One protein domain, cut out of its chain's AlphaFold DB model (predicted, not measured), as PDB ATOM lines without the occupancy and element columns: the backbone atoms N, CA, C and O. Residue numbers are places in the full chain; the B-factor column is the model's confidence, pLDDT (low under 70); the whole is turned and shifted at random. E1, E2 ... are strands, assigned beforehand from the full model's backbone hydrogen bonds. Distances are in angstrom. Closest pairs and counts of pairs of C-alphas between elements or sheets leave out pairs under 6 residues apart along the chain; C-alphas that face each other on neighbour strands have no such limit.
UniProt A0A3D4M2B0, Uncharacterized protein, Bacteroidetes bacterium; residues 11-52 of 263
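AT A GLANCE: This is residues 11 to 52 of the 263 residues of an uncharacterized protein of Bacteroidetes bacterium (UniProt A0A3D4M2B0). A small antiparallel sheet of three strands, E1, E2 and E3, is followed by a separate two-strand hairpin, E4 and E5, with a gap between the two pieces; residues 36 to 40 join them. The loop of residues 23 to 30 extends from the sheet at the far end from the hairpin. The printed part has 42 residues, with no named helix and five named strands, E1 to E5 in chain order; the class is all strand, with under half of the residues, 20, in named elements. It is only just compact, close to loose, with a radius of gyration of the C-alphas of 10.8 A, and flat, spanning 29 by 24 by 13 A.

IN THESE COORDINATES: E1 is residues 11 to 14, 7.4 A long, beginning at C-alpha 11 (16.669, 22.692, 36.684). E2, residues 18 to 22, and E3, residues 31 to 35, are each 13.5 A long. E4 is residues 41 to 43, 6.5 A. E5 is residues 49 to 51, 6.2 A, ending at C-alpha 51 (15.692, 26.973, 50.265).

HOW THE PARTS SIT: E1, E2 and E3 form a meander, each strand the antiparallel neighbour of the one before, with E1 and E3 as edge strands. In the hairpin of E1 and E2, at 170 degrees, N 12 and O 20 are 2.9 A apart, within hydrogen-bond range. In the hairpin of E2 and E3, at 149 degrees, N 19 and O 34 are 2.8 A apart. E4 and E5 form an antiparallel hairpin at 174 degrees, with N 42 and O 50 2.8 A apart. E4 and E5 are each apart from E1, E2 and E3.

THE WHOLE: The two C-alphas farthest apart, those of Asp 28 and Lys 51, are 28.9 A apart. The printed part has no cut and no long link. Mean pLDDT of the printed part is 82.3; residues 25 and 27 are under 70.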
ATOM      1  N   VAL A  11      17.226  21.332  36.647       87.62
ATOM      2  CA  VAL A  11      16.669  22.692  36.684       87.62
ATOM      3  C   VAL A  11      17.238  23.481  35.504       87.62
ATOM      4  O   VAL A  11      18.453  23.532  35.318       87.62
ATOM      5  N   THR A  12      16.362  24.053  34.680       88.12
ATOM      6  CA  THR A  12      16.750  24.814  33.482       88.12
ATOM      7  C   THR A  12      16.651  26.316  33.694       88.12
ATOM      8  O   THR A  12      17.454  27.060  33.144       88.12
ATOM      9  N   GLU A  13      15.672  26.765  34.482       87.38
ATOM     10  CA  GLU A  13      15.436  28.178  34.769       87.38
ATOM     11  C   GLU A  13      14.778  28.314  36.145       87.38
ATOM     12  O   GLU A  13      13.810  27.611  36.445       87.38
ATOM     13  N   VAL A  14      15.285  29.233  36.968       85.81
ATOM     14  CA  VAL A  14      14.634  29.658  38.212       85.81
ATOM     15  C   VAL A  14      14.086  31.061  37.974       85.81
ATOM     16  O   VAL A  14      14.814  32.048  38.065       85.81
ATOM     17  N   GLY A  15      12.804  31.137  37.620       79.94
ATOM     18  CA  GLY A  15      12.097  32.395  37.429       79.94
ATOM     19  C   GLY A  15      11.650  33.024  38.751       79.94
ATOM     20  O   GLY A  15      11.925  32.536  39.856       79.94
ATOM     21  N   THR A  16      10.926  34.137  38.643       73.44
ATOM     22  CA  THR A  16      10.325  34.820  39.798       73.44
ATOM     23  C   THR A  16       9.121  34.060  40.351       73.44
ATOM     24  O   THR A  16       9.007  33.930  41.567       73.44
ATOM     25  N   GLU A  17       8.262  33.512  39.486       74.81
ATOM     26  CA  GLU A  17       7.031  32.808  39.889       74.81
ATOM     27  C   GLU A  17       7.101  31.284  39.727       74.81
ATOM     28  O   GLU A  17       6.472  30.542  40.487       74.81
ATOM     29  N   GLU A  18       7.878  30.801  38.760       86.38
ATOM     30  CA  GLU A  18       7.971  29.387  38.409       86.38
ATOM     31  C   GLU A  18       9.418  28.918  38.265       86.38
ATOM     32  O   GLU A  18      10.331  29.688  37.966       86.38
ATOM     33  N   ILE A  19       9.611  27.623  38.481       87.44
ATOM     34  CA  ILE A  19      10.863  26.910  38.281       87.44
ATOM     35  C   ILE A  19      10.631  25.915  37.152       87.44
ATOM     36  O   ILE A  19       9.736  25.070  37.234       87.44
ATOM     37  N   LYS A  20      11.443  26.009  36.100       91.44
ATOM     38  CA  LYS A  20      11.392  25.088  34.965       91.44
ATOM     39  C   LYS A  20      12.439  23.997  35.127       91.44
ATOM     40  O   LYS A  20      13.586  24.271  35.493       91.44
ATOM     41  N   TYR A  21      12.049  22.759  34.846       90.56
ATOM     42  CA  TYR A  21      12.910  21.590  34.990       90.56
ATOM     43  C   TYR A  21      12.638  20.522  33.925       90.56
ATOM     44  O   TYR A  21      11.555  20.450  33.343       90.56
ATOM     45  N   LYS A  22      13.628  19.656  33.690       89.94
ATOM     46  CA  LYS A  22      13.532  18.476  32.816       89.94
ATOM     47  C   LYS A  22      13.830  17.203  33.604       89.94
ATOM     48  O   LYS A  22      14.824  17.147  34.321       89.94
ATOM     49  N   VAL A  23      12.986  16.179  33.463       83.38
ATOM     50  CA  VAL A  23      13.186  14.862  34.111       83.38
ATOM     51  C   VAL A  23      14.162  13.982  33.313       83.38
ATOM     52  O   VAL A  23      14.845  13.145  33.887       83.38
ATOM     53  N   GLY A  24      14.269  14.193  31.995       75.75
ATOM     54  CA  GLY A  24      15.223  13.497  31.122       75.75
ATOM     55  C   GLY A  24      16.467  14.330  30.801       75.75
ATOM     56  O   GLY A  24      16.421  15.561  30.807       75.75
ATOM     57  N   THR A  25      17.572  13.651  30.488       67.75
ATOM     58  CA  THR A  25      18.849  14.257  30.061       67.75
ATOM     59  C   THR A  25      18.920  14.555  28.564       67.75
ATOM     60  O   THR A  25      19.807  15.294  28.138       67.75
ATOM     61  N   GLU A  26      17.992  14.006  27.779       76.62
ATOM     62  CA  GLU A  26      17.900  14.197  26.330       76.62
ATOM     63  C   GLU A  26      17.566  15.650  25.957       76.62
ATOM     64  O   GLU A  26      16.812  16.337  26.657       76.62
ATOM     65  N   ALA A  27      18.090  16.115  24.819       68.94
ATOM     66  CA  ALA A  27      17.844  17.472  24.322       68.94
ATOM     67  C   ALA A  27      16.338  17.749  24.117       68.94
ATOM     68  O   ALA A  27      15.844  18.806  24.528       68.94
ATOM     69  N   ASP A  28      15.610  16.746  23.619       78.81
ATOM     70  CA  ASP A  28      14.184  16.814  23.272       78.81
ATOM     71  C   ASP A  28      13.250  16.467  24.446       78.81
ATOM     72  O   ASP A  28      12.032  16.377  24.283       78.81
ATOM     73  N   ALA A  29      13.792  16.274  25.654       79.62
ATOM     74  CA  ALA A  29      12.977  15.979  26.826       79.62
ATOM     75  C   ALA A  29      12.017  17.139  27.154       79.62
ATOM     76  O   ALA A  29      12.396  18.319  27.116       79.62
ATOM     77  N   ALA A  30      10.785  16.781  27.532       83.19
ATOM     78  CA  ALA A  30       9.736  17.722  27.907       83.19
ATOM     79  C   ALA A  30      10.179  18.643  29.056       83.19
ATOM     80  O   ALA A  30      10.790  18.200  30.033       83.19
ATOM     81  N   THR A  31       9.848  19.930  28.927       88.00
ATOM     82  CA  THR A  31      10.083  20.933  29.973       88.00
ATOM     83  C   THR A  31       8.835  21.048  30.833       88.00
ATOM     84  O   THR A  31       7.747  21.305  30.321       88.00
ATOM     85  N   PHE A  32       9.002  20.864  32.135       88.25
ATOM     86  CA  PHE A  32       7.954  21.020  33.133       88.25
ATOM     87  C   PHE A  32       8.161  22.332  33.885       88.25
ATOM     88  O   PHE A  32       9.293  22.790  34.034       88.25
ATOM     89  N   ALA A  33       7.074  22.916  34.378       88.31
ATOM     90  CA  ALA A  33       7.105  24.082  35.246       88.31
ATOM     91  C   ALA A  33       6.397  23.747  36.561       88.31
ATOM     92  O   ALA A  33       5.323  23.141  36.566       88.31
ATOM     93  N   VAL A  34       7.005  24.141  37.675       86.19
ATOM     94  CA  VAL A  34       6.398  24.100  39.008       86.19
ATOM     95  C   VAL A  34       6.404  25.508  39.578       86.19
ATOM     96  O   VAL A  34       7.361  26.257  39.388       86.19
ATOM     97  N   LYS A  35       5.342  25.898  40.281       81.81
ATOM     98  CA  LYS A  35       5.319  27.209  40.930       81.81
ATOM     99  C   LYS A  35       6.368  27.230  42.036       81.81
ATOM    100  O   LYS A  35       6.436  26.306  42.840       81.81
ATOM    101  N   LYS A  36       7.145  28.308  42.119       79.81
ATOM    102  CA  LYS A  36       8.201  28.480  43.128       79.81
ATOM    103  C   LYS A  36       7.660  28.355  44.558       79.81
ATOM    104  O   LYS A  36       8.330  27.799  45.417       79.81
ATOM    105  N   ILE A  37       6.420  28.797  44.782       74.00
ATOM    106  CA  ILE A  37       5.714  28.711  46.072       74.00
ATOM    107  C   ILE A  37       5.383  27.277  46.518       74.00
ATOM    108  O   ILE A  37       5.137  27.048  47.700       74.00
ATOM    109  N   ASP A  38       5.389  26.323  45.586       77.75
ATOM    110  CA  ASP A  38       5.107  24.909  45.851       77.75
ATOM    111  C   ASP A  38       6.401  24.094  46.070       77.75
ATOM    112  O   ASP A  38       6.342  22.899  46.362       77.75
ATOM    113  N   VAL A  39       7.579  24.721  45.947       80.56
ATOM    114  CA  VAL A  39       8.892  24.076  46.100       80.56
ATOM    115  C   VAL A  39       9.507  24.469  47.439       80.56
ATOM    116  O   VAL A  39       9.690  25.642  47.721       80.56
ATOM    117  N   ILE A  40       9.876  23.487  48.266       78.56
ATOM    118  CA  ILE A  40      10.474  23.738  49.593       78.56
ATOM    119  C   ILE A  40      11.960  24.118  49.471       78.56
ATOM    120  O   ILE A  40      12.458  25.010  50.160       78.56
ATOM    121  N   LYS A  41      12.700  23.404  48.618       85.19
ATOM    122  CA  LYS A  41      14.134  23.602  48.378       85.19
ATOM    123  C   LYS A  41      14.569  22.927  47.078       85.19
ATOM    124  O   LYS A  41      13.931  21.967  46.653       85.19
ATOM    125  N   ILE A  42      15.681  23.381  46.511       87.44
ATOM    126  CA  ILE A  42      16.474  22.662  45.509       87.44
ATOM    127  C   ILE A  42      17.785  22.232  46.162       87.44
ATOM    128  O   ILE A  42      18.455  23.031  46.813       87.44
ATOM    129  N   GLU A  43      18.152  20.967  45.975       87.75
ATOM    130  CA  GLU A  43      19.475  20.446  46.315       87.75
ATOM    131  C   GLU A  43      20.226  20.188  45.011       87.75
ATOM    132  O   GLU A  43      19.840  19.337  44.212       87.75
ATOM    133  N   PHE A  44      21.266  20.975  44.758       86.88
ATOM    134  CA  PHE A  44      22.083  20.853  43.560       86.88
ATOM    135  C   PHE A  44      23.121  19.737  43.730       86.88
ATOM    136  O   PHE A  44      23.591  19.463  44.834       86.88
ATOM    137  N   ALA A  45      23.553  19.136  42.617       84.19
ATOM    138  CA  ALA A  45      24.537  18.046  42.620       84.19
ATOM    139  C   ALA A  45      25.897  18.425  43.249       84.19
ATOM    140  O   ALA A  45      26.639  17.552  43.688       84.19
ATOM    141  N   ASN A  46      26.221  19.720  43.321       82.62
ATOM    142  CA  ASN A  46      27.416  20.241  43.995       82.62
ATOM    143  C   ASN A  46      27.248  20.390  45.523       82.62
ATOM    144  O   ASN A  46      28.125  20.949  46.178       82.62
ATOM    145  N   GLY A  47      26.123  19.943  46.089       80.31
ATOM    146  CA  GLY A  47      25.799  20.063  47.510       80.31
ATOM    147  C   GLY A  47      25.238  21.427  47.925       80.31
ATOM    148  O   GLY A  47      24.937  21.621  49.103       80.31
ATOM    149  N   HIS A  48      25.074  22.380  46.999       83.31
ATOM    150  CA  HIS A  48      24.408  23.648  47.295       83.31
ATOM    151  C   HIS A  48      22.911  23.414  47.537       83.31
ATOM    152  O   HIS A  48      22.255  22.716  46.766       83.31
ATOM    153  N   VAL A  49      22.365  24.009  48.598       84.69
ATOM    154  CA  VAL A  49      20.941  23.901  48.938       84.69
ATOM    155  C   VAL A  49      20.316  25.285  48.897       84.69
ATOM    156  O   VAL A  49      20.586  26.121  49.760       84.69
ATOM    157  N   GLU A  50      19.438  25.501  47.928       80.94
ATOM    158  CA  GLU A  50      18.643  26.717  47.820       80.94
ATOM    159  C   GLU A  50      17.271  26.457  48.442       80.94
ATOM    160  O   GLU A  50      16.494  25.640  47.954       80.94
ATOM    161  N   LYS A  51      16.982  27.103  49.575       79.25
ATOM    162  CA  LYS A  51      15.692  26.973  50.265       79.25
ATOM    163  C   LYS A  51      14.775  28.107  49.843       79.25
ATOM    164  O   LYS A  51      15.158  29.271  49.936       79.25
ATOM    165  N   PHE A  52      13.543  27.776  49.489       72.62
ATOM    166  CA  PHE A  52      12.508  28.773  49.265       72.62
ATOM    167  C   PHE A  52      11.732  28.919  50.576       72.62
ATOM    168  O   PHE A  52      10.998  28.023  50.989       72.62
TER     169      PHE A  52